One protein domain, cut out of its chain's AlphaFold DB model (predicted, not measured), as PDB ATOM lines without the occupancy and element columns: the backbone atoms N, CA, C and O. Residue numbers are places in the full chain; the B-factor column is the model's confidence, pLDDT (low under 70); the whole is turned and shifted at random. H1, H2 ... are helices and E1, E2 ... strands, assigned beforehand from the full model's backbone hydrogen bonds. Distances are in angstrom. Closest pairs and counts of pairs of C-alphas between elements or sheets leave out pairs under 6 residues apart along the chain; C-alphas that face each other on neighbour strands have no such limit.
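Overview. This is residues 93 to 157 and 189 to 216 of the 217 residues of the protein "RPA43_OB domain-containing protein" of Ceraceosorus guamensis (UniProt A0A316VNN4). A strongly twisted, curled sheet of four strands, E3 E2 E1 E6, has a separate two-stranded ribbon, E4 and E5, near the end of E1. Away from the sheet, past one end of E4, sits the small helix H1, and residues 133 to 140 stick out freely. The printed part has 93 residues, under half of them in named elements, ordered E1 E2 E3 H1 E4 E5 E6; both sheets are antiparallel and the class is mostly strand. The whole is compact, with a radius of gyration of the C-alphas of 13.8 A and spans of 40 by 28 by 25 A.

Along the chain. E1, residues 93 to 101, begins at C-alpha 93 (20.428, -4.510, 30.141), spans 20.3 A and bends by 69 degrees at residue 98. E2 is residues 105 to 110, 15.7 A, and E3 residues 114 to 119, 16.5 A. E6, residues 210 to 214, ends at C-alpha 214 (16.185, -4.463, 28.993). E4 is residues 149 to 153, E5 residues 194 to 198, and H1 residues 126 to 134, 12.8 A.

Arrangement. E1, E2 and E3 form a meander, each strand the antiparallel neighbour of the one before, with hairpins E1 and E2, E2 and E3. N 108 and O 116 are 2.8 A apart between E2 and E3, N 109 and O 97 2.8 A between E2 and E1, and N 96 and O 211 3.0 A between E1 and E6. E3 and E6 are edge strands, only just apart, at 8.5 A. The closest C-alphas of E1 and E5, Ser 101 and Tyr 195, are 5.7 A apart. Between E4 and E5, N 150 and O 197 are 2.9 A apart. H1 is not on the four-stranded sheet; its closest C-alpha pair with E4, Ser 126 and Trp 149, is 7.1 A apart. In H1 every O i to N i+4 pair is within hydrogen-bond range.

Size, cuts and confidence. The C-alphas farthest apart, Ser 138 and Leu 157, are 43.1 A apart. Residues 158 to 188 are not printed, and C-alphas 157 and 189 are 17.0 A apart across the cut. The links H1 to E4 and E5 to E6 are long. Mean pLDDT of the printed part is 71.1; it is under 70 at residues 124 to 147, 154 to 157, 189 to 192 and 199 to 201.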
ATOM      1  N   ARG A  93      20.216  -3.839  31.427       85.31
ATOM      2  CA  ARG A  93      20.428  -4.510  30.141       85.31
ATOM      3  C   ARG A  93      21.064  -5.878  30.362       85.31
ATOM      4  O   ARG A  93      22.115  -5.962  30.992       85.31
ATOM      5  N   LEU A  94      20.435  -6.922  29.832       87.38
ATOM      6  CA  LEU A  94      20.903  -8.306  29.893       87.38
ATOM      7  C   LEU A  94      21.014  -8.893  28.488       87.38
ATOM      8  O   LEU A  94      20.412  -8.397  27.536       87.38
ATOM      9  N   GLU A  95      21.787  -9.967  28.374       88.31
ATOM     10  CA  GLU A  95      21.937 -10.742  27.150       88.31
ATOM     11  C   GLU A  95      21.474 -12.176  27.406       88.31
ATOM     12  O   GLU A  95      21.878 -12.802  28.388       88.31
ATOM     13  N   GLY A  96      20.620 -12.688  26.523       86.75
ATOM     14  CA  GLY A  96      20.136 -14.062  26.568       86.75
ATOM     15  C   GLY A  96      20.294 -14.759  25.224       86.75
ATOM     16  O   GLY A  96      20.240 -14.117  24.172       86.75
ATOM     17  N   LYS A  97      20.482 -16.079  25.264       87.56
ATOM     18  CA  LYS A  97      20.411 -16.942  24.083       87.56
ATOM     19  C   LYS A  97      18.954 -17.325  23.846       87.56
ATOM     20  O   LYS A  97      18.293 -17.785  24.769       87.56
ATOM     21  N   LEU A  98      18.468 -17.119  22.630       85.50
ATOM     22  CA  LEU A  98      17.150 -17.545  22.180       85.50
ATOM     23  C   LEU A  98      17.034 -19.070  22.295       85.50
ATOM     24  O   LEU A  98      17.863 -19.781  21.730       85.50
ATOM     25  N   THR A  99      16.015 -19.555  23.005       85.56
ATOM     26  CA  THR A  99      15.716 -20.993  23.110       85.56
ATOM     27  C   THR A  99      14.430 -21.369  22.398       85.56
ATOM     28  O   THR A  99      14.400 -22.351  21.669       85.56
ATOM     29  N   LEU A 100      13.378 -20.563  22.559       83.12
ATOM     30  CA  LEU A 100      12.075 -20.800  21.945       83.12
ATOM     31  C   LEU A 100      11.543 -19.508  21.341       83.12
ATOM     32  O   LEU A 100      11.585 -18.452  21.976       83.12
ATOM     33  N   SER A 101      10.952 -19.592  20.153       81.00
ATOM     34  CA  SER A 101      10.161 -18.498  19.600       81.00
ATOM     35  C   SER A 101       8.759 -18.953  19.226       81.00
ATOM     36  O   SER A 101       8.558 -19.834  18.395       81.00
ATOM     37  N   THR A 102       7.773 -18.287  19.815       81.94
ATOM     38  CA  THR A 102       6.363 -18.411  19.442       81.94
ATOM     39  C   THR A 102       5.837 -17.062  18.959       81.94
ATOM     40  O   THR A 102       6.494 -16.028  19.120       81.94
ATOM     41  N   SER A 103       4.626 -17.052  18.399       79.31
ATOM     42  CA  SER A 103       3.937 -15.825  17.980       79.31
ATOM     43  C   SER A 103       3.595 -14.890  19.149       79.31
ATOM     44  O   SER A 103       3.430 -13.687  18.958       79.31
ATOM     45  N   SER A 104       3.502 -15.421  20.373       79.06
ATOM     46  CA  SER A 104       3.113 -14.657  21.569       79.06
ATOM     47  C   SER A 104       4.301 -14.210  22.419       79.06
ATOM     48  O   SER A 104       4.275 -13.128  23.009       79.06
ATOM     49  N   HIS A 105       5.342 -15.033  22.506       83.12
ATOM     50  CA  HIS A 105       6.505 -14.759  23.334       83.12
ATOM     51  C   HIS A 105       7.756 -15.433  22.789       83.12
ATOM     52  O   HIS A 105       7.719 -16.448  22.087       83.12
ATOM     53  N   VAL A 106       8.877 -14.850  23.173       85.81
ATOM     54  CA  VAL A 106      10.213 -15.339  22.899       85.81
ATOM     55  C   VAL A 106      10.848 -15.727  24.225       85.81
ATOM     56  O   VAL A 106      10.933 -14.885  25.118       85.81
ATOM     57  N   SER A 107      11.284 -16.976  24.359       86.50
ATOM     58  CA  SER A 107      12.004 -17.463  25.536       86.50
ATOM     59  C   SER A 107      13.504 -17.412  25.293       86.50
ATOM     60  O   SER A 107      13.998 -17.731  24.208       86.50
ATOM     61  N   LEU A 108      14.229 -16.991  26.320       88.69
ATOM     62  CA  LEU A 108      15.670 -16.840  26.314       88.69
ATOM     63  C   LEU A 108      16.265 -17.439  27.583       88.69
ATOM     64  O   LEU A 108      15.666 -17.379  28.654       88.69
ATOM     65  N   LEU A 109      17.496 -17.921  27.474       88.75
ATOM     66  CA  LEU A 109      18.327 -18.272  28.616       88.75
ATOM     67  C   LEU A 109      19.418 -17.224  28.812       88.75
ATOM     68  O   LEU A 109      20.303 -17.047  27.970       88.75
ATOM     69  N   VAL A 110      19.383 -16.544  29.952       87.44
ATOM     70  CA  VAL A 110      20.449 -15.646  30.403       87.44
ATOM     71  C   VAL A 110      21.534 -16.489  31.069       87.44
ATOM     72  O   VAL A 110      21.249 -17.302  31.949       87.44
ATOM     73  N   HIS A 111      22.781 -16.326  30.622       85.19
ATOM     74  CA  HIS A 111      23.933 -17.146  31.035       85.19
ATOM     75  C   HIS A 111      23.762 -18.669  30.849       85.19
ATOM     76  O   HIS A 111      24.547 -19.430  31.398       85.19
ATOM     77  N   GLY A 112      22.765 -19.117  30.077       82.62
ATOM     78  CA  GLY A 112      22.446 -20.543  29.935       82.62
ATOM     79  C   GLY A 112      21.743 -21.159  31.151       82.62
ATOM     80  O   GLY A 112      21.556 -22.366  31.174       82.62
ATOM     81  N   THR A 113      21.353 -20.359  32.150       83.31
ATOM     82  CA  THR A 113      20.788 -20.866  33.417       83.31
ATOM     83  C   THR A 113      19.461 -20.210  33.778       83.31
ATOM     84  O   THR A 113      18.557 -20.874  34.274       83.31
ATOM     85  N   PHE A 114      19.309 -18.905  33.541       85.56
ATOM     86  CA  PHE A 114      18.120 -18.180  33.981       85.56
ATOM     87  C   PHE A 114      17.122 -18.001  32.842       85.56
ATOM     88  O   PHE A 114      17.427 -17.360  31.835       85.56
ATOM     89  N   ASN A 115      15.912 -18.523  33.033       87.12
ATOM     90  CA  ASN A 115      14.806 -18.328  32.104       87.12
ATOM     91  C   ASN A 115      14.370 -16.858  32.075       87.12
ATOM     92  O   ASN A 115      14.063 -16.262  33.107       87.12
ATOM     93  N   ALA A 116      14.310 -16.291  30.876       86.38
ATOM     94  CA  ALA A 116      13.752 -14.981  30.590       86.38
ATOM     95  C   ALA A 116      12.765 -15.101  29.428       86.38
ATOM     96  O   ALA A 116      12.939 -15.928  28.535       86.38
ATOM     97  N   SER A 117      11.729 -14.269  29.413       87.00
ATOM     98  CA  SER A 117      10.791 -14.214  28.296       87.00
ATOM     99  C   SER A 117      10.498 -12.775  27.900       87.00
ATOM    100  O   SER A 117      10.457 -11.866  28.730       87.00
ATOM    101  N   ILE A 118      10.323 -12.563  26.601       85.00
ATOM    102  CA  ILE A 118       9.940 -11.285  26.014       85.00
ATOM    103  C   ILE A 118       8.607 -11.508  25.311       85.00
ATOM    104  O   ILE A 118       8.522 -12.280  24.357       85.00
ATOM    105  N   SER A 119       7.554 -10.843  25.786       83.44
ATOM    106  CA  SER A 119       6.255 -10.869  25.109       83.44
ATOM    107  C   SER A 119       6.322 -10.120  23.778       83.44
ATOM    108  O   SER A 119       7.006  -9.098  23.661       83.44
ATOM    109  N   SER A 120       5.556 -10.585  22.791       74.88
ATOM    110  CA  SER A 120       5.407  -9.936  21.487       74.88
ATOM    111  C   SER A 120       4.923  -8.486  21.577       74.88
ATOM    112  O   SER A 120       5.250  -7.695  20.700       74.88
ATOM    113  N   MET A 121       4.238  -8.090  22.660       72.38
ATOM    114  CA  MET A 121       3.857  -6.688  22.909       72.38
ATOM    115  C   MET A 121       5.062  -5.756  23.092       72.38
ATOM    116  O   MET A 121       4.975  -4.563  22.807       72.38
ATOM    117  N   HIS A 122       6.180  -6.288  23.587       73.88
ATOM    118  CA  HIS A 122       7.418  -5.535  23.785       73.88
ATOM    119  C   HIS A 122       8.358  -5.627  22.582       73.88
ATOM    120  O   HIS A 122       9.320  -4.860  22.495       73.88
ATOM    121  N   LEU A 123       8.067  -6.521  21.633       75.44
ATOM    122  CA  LEU A 123       8.706  -6.512  20.329       75.44
ATOM    123  C   LEU A 123       8.022  -5.445  19.467       75.44
ATOM    124  O   LEU A 123       6.798  -5.463  19.336       75.44
ATOM    125  N   PRO A 124       8.774  -4.513  18.859       64.25
ATOM    126  CA  PRO A 124       8.211  -3.555  17.917       64.25
ATOM    127  C   PRO A 124       7.694  -4.314  16.688       64.25
ATOM    128  O   PRO A 124       8.433  -4.593  15.756       64.25
ATOM    129  N   THR A 125       6.424  -4.695  16.718       61.50
ATOM    130  CA  THR A 125       5.688  -5.368  15.641       61.50
ATOM    131  C   THR A 125       4.797  -4.342  14.947       61.50
ATOM    132  O   THR A 125       4.344  -3.394  15.596       61.50
ATOM    133  N   SER A 126       4.501  -4.526  13.657       58.78
ATOM    134  CA  SER A 126       3.631  -3.615  12.890       58.78
ATOM    135  C   SER A 126       2.284  -3.383  13.598       58.78
ATOM    136  O   SER A 126       1.836  -2.249  13.755       58.78
ATOM    137  N   GLU A 127       1.708  -4.441  14.175       58.91
ATOM    138  CA  GLU A 127       0.472  -4.378  14.963       58.91
ATOM    139  C   GLU A 127       0.630  -3.606  16.281       58.91
ATOM    140  O   GLU A 127      -0.215  -2.781  16.622       58.91
ATOM    141  N   SER A 128       1.735  -3.808  17.012       56.75
ATOM    142  CA  SER A 128       2.019  -3.065  18.251       56.75
ATOM    143  C   SER A 128       2.191  -1.563  17.993       56.75
ATOM    144  O   SER A 128       1.766  -0.735  18.799       56.75
ATOM    145  N   LEU A 129       2.764  -1.205  16.837       58.09
ATOM    146  CA  LEU A 129       2.910   0.179  16.396       58.09
ATOM    147  C   LEU A 129       1.553   0.772  16.004       58.09
ATOM    148  O   LEU A 129       1.252   1.883  16.436       58.09
ATOM    149  N   ALA A 130       0.711   0.023  15.285       55.41
ATOM    150  CA  ALA A 130      -0.640   0.448  14.911       55.41
ATOM    151  C   ALA A 130      -1.558   0.644  16.135       55.41
ATOM    152  O   ALA A 130      -2.291   1.632  16.225       55.41
ATOM    153  N   LEU A 131      -1.476  -0.245  17.131       57.75
ATOM    154  CA  LEU A 131      -2.201  -0.099  18.397       57.75
ATOM    155  C   LEU A 131      -1.688   1.106  19.200       57.75
ATOM    156  O   LEU A 131      -2.490   1.889  19.709       57.75
ATOM    157  N   ALA A 132      -0.371   1.327  19.252       54.59
ATOM    158  CA  ALA A 132       0.218   2.493  19.911       54.59
ATOM    159  C   ALA A 132      -0.110   3.827  19.207       54.59
ATOM    160  O   ALA A 132      -0.150   4.871  19.857       54.59
ATOM    161  N   GLU A 133      -0.357   3.816  17.895       54.72
ATOM    162  CA  GLU A 133      -0.780   4.994  17.124       54.72
ATOM    163  C   GLU A 133      -2.223   5.407  17.402       54.72
ATOM    164  O   GLU A 133      -2.528   6.599  17.392       54.72
ATOM    165  N   SER A 134      -3.096   4.451  17.724       54.62
ATOM    166  CA  SER A 134      -4.481   4.753  18.100       54.62
ATOM    167  C   SER A 134      -4.630   5.294  19.531       54.62
ATOM    168  O   SER A 134      -5.592   6.005  19.810       54.62
ATOM    169  N   ASN A 135      -3.664   5.031  20.422       55.72
ATOM    170  CA  ASN A 135      -3.728   5.395  21.846       55.72
ATOM    171  C   ASN A 135      -2.910   6.656  22.203       55.72
ATOM    172  O   ASN A 135      -2.235   6.726  23.231       55.72
ATOM    173  N   SER A 136      -2.950   7.658  21.319       50.38
ATOM    174  CA  SER A 136      -2.197   8.914  21.389       50.38
ATOM    175  C   SER A 136      -2.213   9.593  22.768       50.38
ATOM    176  O   SER A 136      -3.174  10.271  23.126       50.38
ATOM    177  N   THR A 137      -1.090   9.529  23.485       43.00
ATOM    178  CA  THR A 137      -0.647  10.589  24.402       43.00
ATOM    179  C   THR A 137       0.860  10.780  24.228       43.00
ATOM    180  O   THR A 137       1.596   9.821  24.008       43.00
ATOM    181  N   SER A 138       1.299  12.039  24.226       42.81
ATOM    182  CA  SER A 138       2.604  12.550  23.778       42.81
ATOM    183  C   SER A 138       3.831  12.131  24.611       42.81
ATOM    184  O   SER A 138       4.672  12.970  24.928       42.81
ATOM    185  N   PHE A 139       3.964  10.857  24.973       41.31
ATOM    186  CA  PHE A 139       5.173  10.326  25.593       41.31
ATOM    187  C   PHE A 139       6.186   9.960  24.501       41.31
ATOM    188  O   PHE A 139       5.857   9.250  23.545       41.31
ATOM    189  N   GLU A 140       7.413  10.477  24.592       44.09
ATOM    190  CA  GLU A 140       8.470  10.116  23.649       44.09
ATOM    191  C   GLU A 140       8.695   8.603  23.682       44.09
ATOM    192  O   GLU A 140       8.997   8.016  24.719       44.09
ATOM    193  N   ARG A 141       8.492   7.959  22.526       48.62
ATOM    194  CA  ARG A 141       8.591   6.506  22.385       48.62
ATOM    195  C   ARG A 141      10.010   6.058  22.776       48.62
ATOM    196  O   ARG A 141      10.946   6.495  22.104       48.62
ATOM    197  N   PRO A 142      10.191   5.119  23.726       48.03
ATOM    198  CA  PRO A 142      11.507   4.521  23.984       48.03
ATOM    199  C   PRO A 142      12.067   3.767  22.759       48.03
ATOM    200  O   PRO A 142      13.264   3.528  22.674       48.03
ATOM    201  N   ASN A 143      11.211   3.471  21.771       48.75
ATOM    202  CA  ASN A 143      11.525   2.730  20.548       48.75
ATOM    203  C   ASN A 143      11.450   3.589  19.266       48.75
ATOM    204  O   ASN A 143      11.147   3.067  18.192       48.75
ATOM    205  N   ARG A 144      11.665   4.914  19.334       38.28
ATOM    206  CA  ARG A 144      11.675   5.782  18.136       38.28
ATOM    207  C   ARG A 144      12.826   5.347  17.201       38.28
ATOM    208  O   ARG A 144      13.981   5.657  17.464       38.28
ATOM    209  N   GLY A 145      12.499   4.612  16.130       47.12
ATOM    210  CA  GLY A 145      13.460   4.025  15.179       47.12
ATOM    211  C   GLY A 145      13.725   2.520  15.351       47.12
ATOM    212  O   GLY A 145      14.609   1.985  14.685       47.12
ATOM    213  N   ALA A 146      12.993   1.832  16.233       54.88
ATOM    214  CA  ALA A 146      13.149   0.393  16.403       54.88
ATOM    215  C   ALA A 146      12.627  -0.374  15.174       54.88
ATOM    216  O   ALA A 146      11.566  -0.063  14.635       54.88
ATOM    217  N   GLN A 147      13.407  -1.361  14.731       61.09
ATOM    218  CA  GLN A 147      13.122  -2.171  13.548       61.09
ATOM    219  C   GLN A 147      11.892  -3.049  13.778       61.09
ATOM    220  O   GLN A 147      11.781  -3.657  14.838       61.09
ATOM    221  N   VAL A 148      10.998  -3.114  12.790       70.25
ATOM    222  CA  VAL A 148       9.747  -3.869  12.893       70.25
ATOM    223  C   VAL A 148      10.006  -5.366  12.724       70.25
ATOM    224  O   VAL A 148      10.706  -5.773  11.796       70.25
ATOM    225  N   TRP A 149       9.432  -6.175  13.610       75.56
ATOM    226  CA  TRP A 149       9.496  -7.633  13.555       75.56
ATOM    227  C   TRP A 149       8.165  -8.226  13.102       75.56
ATOM    228  O   TRP A 149       7.101  -7.740  13.482       75.56
ATOM    229  N   SER A 150       8.230  -9.304  12.327       73.00
ATOM    230  CA  SER A 150       7.083 -10.128  11.942       73.00
ATOM    231  C   SER A 150       7.361 -11.587  12.280       73.00
ATOM    232  O   SER A 150       8.451 -12.094  11.994       73.00
ATOM    233  N   PHE A 151       6.385 -12.262  12.882       78.06
ATOM    234  CA  PHE A 151       6.479 -13.693  13.139       78.06
ATOM    235  C   PHE A 151       6.201 -14.479  11.857       78.06
ATOM    236  O   PHE A 151       5.215 -14.222  11.167       78.06
ATOM    237  N   VAL A 152       7.075 -15.432  11.547       79.12
ATOM    238  CA  VAL A 152       6.926 -16.352  10.419       79.12
ATOM    239  C   VAL A 152       6.625 -17.734  10.986       79.12
ATOM    240  O   VAL A 152       7.486 -18.342  11.622       79.12
ATOM    241  N   GLU A 153       5.399 -18.213  10.764       75.44
ATOM    242  CA  GLU A 153       4.999 -19.584  11.099       75.44
ATOM    243  C   GLU A 153       5.724 -20.584  10.195       75.44
ATOM    244  O   GLU A 153       5.733 -20.453   8.969       75.44
ATOM    245  N   GLY A 154       6.337 -21.593  10.808       64.56
ATOM    246  CA  GLY A 154       7.046 -22.643  10.091       64.56
ATOM    247  C   GLY A 154       8.109 -23.311  10.952       64.56
ATOM    248  O   GLY A 154       8.770 -22.663  11.760       64.56
ATOM    249  N   TYR A 155       8.304 -24.612  10.748       55.84
ATOM    250  CA  TYR A 155       9.440 -25.332  11.309       55.84
ATOM    251  C   TYR A 155      10.715 -24.742  10.689       55.84
ATOM    252  O   TYR A 155      10.992 -24.888   9.498       55.84
ATOM    253  N   GLY A 156      11.467 -23.970  11.470       47.53
ATOM    254  CA  GLY A 156      12.798 -23.557  11.057       47.53
ATOM    255  C   GLY A 156      13.660 -24.807  11.001       47.53
ATOM    256  O   GLY A 156      13.927 -25.383  12.045       47.53
ATOM    257  N   LEU A 157      14.052 -25.235   9.799       40.59
ATOM    258  CA  LEU A 157      15.094 -26.243   9.625       40.59
ATOM    259  C   LEU A 157      16.306 -25.854  10.489       40.59
ATOM    260  O   LEU A 157      16.825 -24.742  10.358       40.59
ATOM    261  N   GLY A 189       6.984 -31.162  23.336       45.38
ATOM    262  CA  GLY A 189       5.984 -30.105  23.509       45.38
ATOM    263  C   GLY A 189       6.512 -28.671  23.366       45.38
ATOM    264  O   GLY A 189       5.719 -27.745  23.164       45.38
ATOM    265  N   ARG A 190       7.833 -28.451  23.424       54.59
ATOM    266  CA  ARG A 190       8.473 -27.123  23.329       54.59
ATOM    267  C   ARG A 190       9.204 -26.919  22.002       54.59
ATOM    268  O   ARG A 190      10.241 -26.265  21.939       54.59
ATOM    269  N   LYS A 191       8.644 -27.414  20.901       61.75
ATOM    270  CA  LYS A 191       9.159 -27.103  19.562       61.75
ATOM    271  C   LYS A 191       8.774 -25.670  19.175       61.75
ATOM    272  O   LYS A 191       7.624 -25.250  19.311       61.75
ATOM    273  N   SER A 192       9.752 -24.898  18.700       66.62
ATOM    274  CA  SER A 192       9.531 -23.532  18.211       66.62
ATOM    275  C   SER A 192       8.502 -23.549  17.079       66.62
ATOM    276  O   SER A 192       8.706 -24.217  16.067       66.62
ATOM    277  N   THR A 193       7.398 -22.815  17.225       72.44
ATOM    278  CA  THR A 193       6.318 -22.796  16.218       72.44
ATOM    279  C   THR A 193       6.647 -21.917  15.006       72.44
ATOM    280  O   THR A 193       5.934 -21.924  14.001       72.44
ATOM    281  N   GLY A 194       7.735 -21.153  15.094       78.25
ATOM    282  CA  GLY A 194       8.199 -20.249  14.052       78.25
ATOM    283  C   GLY A 194       9.444 -19.486  14.472       78.25
ATOM    284  O   GLY A 194      10.103 -19.845  15.450       78.25
ATOM    285  N   TYR A 195       9.758 -18.419  13.743       79.94
ATOM    286  CA  TYR A 195      10.840 -17.492  14.074       79.94
ATOM    287  C   TYR A 195      10.428 -16.045  13.792       79.94
ATOM    288  O   TYR A 195       9.578 -15.764  12.949       79.94
ATOM    289  N   TRP A 196      11.052 -15.106  14.501       79.75
ATOM    290  CA  TRP A 196      10.846 -13.675  14.281       79.75
ATOM    291  C   TRP A 196      11.848 -13.158  13.250       79.75
ATOM    292  O   TRP A 196      13.055 -13.363  13.395       79.75
ATOM    293  N   ALA A 197      11.355 -12.485  12.212       82.12
ATOM    294  CA  ALA A 197      12.162 -11.948  11.122       82.12
ATOM    295  C   ALA A 197      11.917 -10.447  10.920       82.12
ATOM    296  O   ALA A 197      10.839  -9.932  11.222       82.12
ATOM    297  N   LYS A 198      12.938  -9.751  10.420       80.19
ATOM    298  CA  LYS A 198      12.847  -8.369   9.930       80.19
ATOM    299  C   LYS A 198      12.368  -8.353   8.480       80.19
ATOM    300  O   LYS A 198      12.546  -9.333   7.762       80.19
ATOM    301  N   GLU A 199      11.909  -7.192   8.015       68.56
ATOM    302  CA  GLU A 199      11.633  -6.951   6.585       68.56
ATOM    303  C   GLU A 199      12.871  -7.158   5.688       68.56
ATOM    304  O   GLU A 199      12.742  -7.563   4.540       68.56
ATOM    305  N   ASP A 200      14.074  -6.959   6.236       68.88
ATOM    306  CA  ASP A 200      15.368  -7.197   5.571       68.88
ATOM    307  C   ASP A 200      15.787  -8.689   5.567       68.88
ATOM    308  O   ASP A 200      16.907  -9.043   5.217       68.88
ATOM    309  N   GLY A 201      14.921  -9.597   6.035       68.56
ATOM    310  CA  GLY A 201      15.177 -11.043   6.085       68.56
ATOM    311  C   GLY A 201      16.052 -11.519   7.253       68.56
ATOM    312  O   GLY A 201      16.224 -12.722   7.450       68.56
ATOM    313  N   GLY A 202      16.582 -10.605   8.072       75.06
ATOM    314  CA  GLY A 202      17.361 -10.950   9.265       75.06
ATOM    315  C   GLY A 202      16.506 -11.583  10.371       75.06
ATOM    316  O   GLY A 202      15.470 -11.035  10.747       75.06
ATOM    317  N   ARG A 203      16.957 -12.711  10.934       79.81
ATOM    318  CA  ARG A 203      16.294 -13.394  12.059       79.81
ATOM    319  C   ARG A 203      16.601 -12.724  13.403       79.81
ATOM    320  O   ARG A 203      17.683 -12.168  13.608       79.81
ATOM    321  N   LEU A 204      15.651 -12.787  14.333       78.25
ATOM    322  CA  LEU A 204      15.836 -12.350  15.717       78.25
ATOM    323  C   LEU A 204      16.927 -13.208  16.383       78.25
ATOM    324  O   LEU A 204      16.866 -14.430  16.335       78.25
ATOM    325  N   GLY A 205      17.938 -12.562  16.970       70.88
ATOM    326  CA  GLY A 205      19.123 -13.232  17.529       70.88
ATOM    327  C   GLY A 205      20.302 -13.396  16.557       70.88
ATOM    328  O   GLY A 205      21.401 -13.728  16.997       70.88
ATOM    329  N   GLY A 206      20.121 -13.098  15.262       77.81
ATOM    330  CA  GLY A 206      21.180 -13.219  14.252       77.81
ATOM    331  C   GLY A 206      21.727 -14.647  14.125       77.81
ATOM    332  O   GLY A 206      21.023 -15.608  14.418       77.81
ATOM    333  N   GLU A 207      22.988 -14.784  13.707       71.00
ATOM    334  CA  GLU A 207      23.663 -16.090  13.557       71.00
ATOM    335  C   GLU A 207      23.955 -16.772  14.903       71.00
ATOM    336  O   GLU A 207      23.973 -17.992  14.991       71.00
ATOM    337  N   ASN A 208      24.133 -15.986  15.971       75.44
ATOM    338  CA  ASN A 208      24.545 -16.496  17.283       75.44
ATOM    339  C   ASN A 208      23.368 -16.732  18.247       75.44
ATOM    340  O   ASN A 208      23.590 -17.085  19.406       75.44
ATOM    341  N   GLY A 209      22.134 -16.443  17.819       78.56
ATOM    342  CA  GLY A 209      20.933 -16.530  18.655       78.56
ATOM    343  C   GLY A 209      20.949 -15.622  19.892       78.56
ATOM    344  O   GLY A 209      20.188 -15.858  20.825       78.56
ATOM    345  N   ARG A 210      21.817 -14.604  19.955       82.06
ATOM    346  CA  ARG A 210      21.997 -13.740  21.135       82.06
ATOM    347  C   ARG A 210      21.167 -12.472  21.010       82.06
ATOM    348  O   ARG A 210      21.240 -11.762  20.007       82.06
ATOM    349  N   ILE A 211      20.395 -12.173  22.047       84.25
ATOM    350  CA  ILE A 211      19.504 -11.016  22.097       84.25
ATOM    351  C   ILE A 211      19.844 -10.202  23.340       84.25
ATOM    352  O   ILE A 211      19.865 -10.720  24.456       84.25
ATOM    353  N   VAL A 212      20.079  -8.906  23.136       85.19
ATOM    354  CA  VAL A 212      20.225  -7.939  24.225       85.19
ATOM    355  C   VAL A 212      18.869  -7.304  24.485       85.19
ATOM    356  O   VAL A 212      18.263  -6.736  23.578       85.19
ATOM    357  N   PHE A 213      18.406  -7.375  25.726       83.50
ATOM    358  CA  PHE A 213      17.123  -6.831  26.151       83.50
ATOM    359  C   PHE A 213      17.276  -6.016  27.431       83.50
ATOM    360  O   PHE A 213      18.300  -6.073  28.112       83.50
ATOM    361  N   THR A 214      16.258  -5.218  27.740       86.12
ATOM    362  CA  THR A 214      16.185  -4.463  28.993       86.12
ATOM    363  C   THR A 214      15.143  -5.117  29.882       86.12
ATOM    364  O   THR A 214      14.039  -5.397  29.421       86.12
ATOM    365  N   VAL A 215      15.495  -5.377  31.139       84.44
ATOM    366  CA  VAL A 215      14.593  -5.968  32.127       84.44
ATOM    367  C   VAL A 215      13.439  -5.006  32.384       84.44
ATOM    368  O   VAL A 215      13.648  -3.845  32.741       84.44
ATOM    369  N   ILE A 216      12.227  -5.510  32.216       80.19
ATOM    370  CA  ILE A 216      10.971  -4.836  32.535       80.19
ATOM    371  C   ILE A 216      10.273  -5.647  33.633       80.19
ATOM    372  O   ILE A 216      10.438  -6.866  33.678       80.19
TER     373      ILE A 216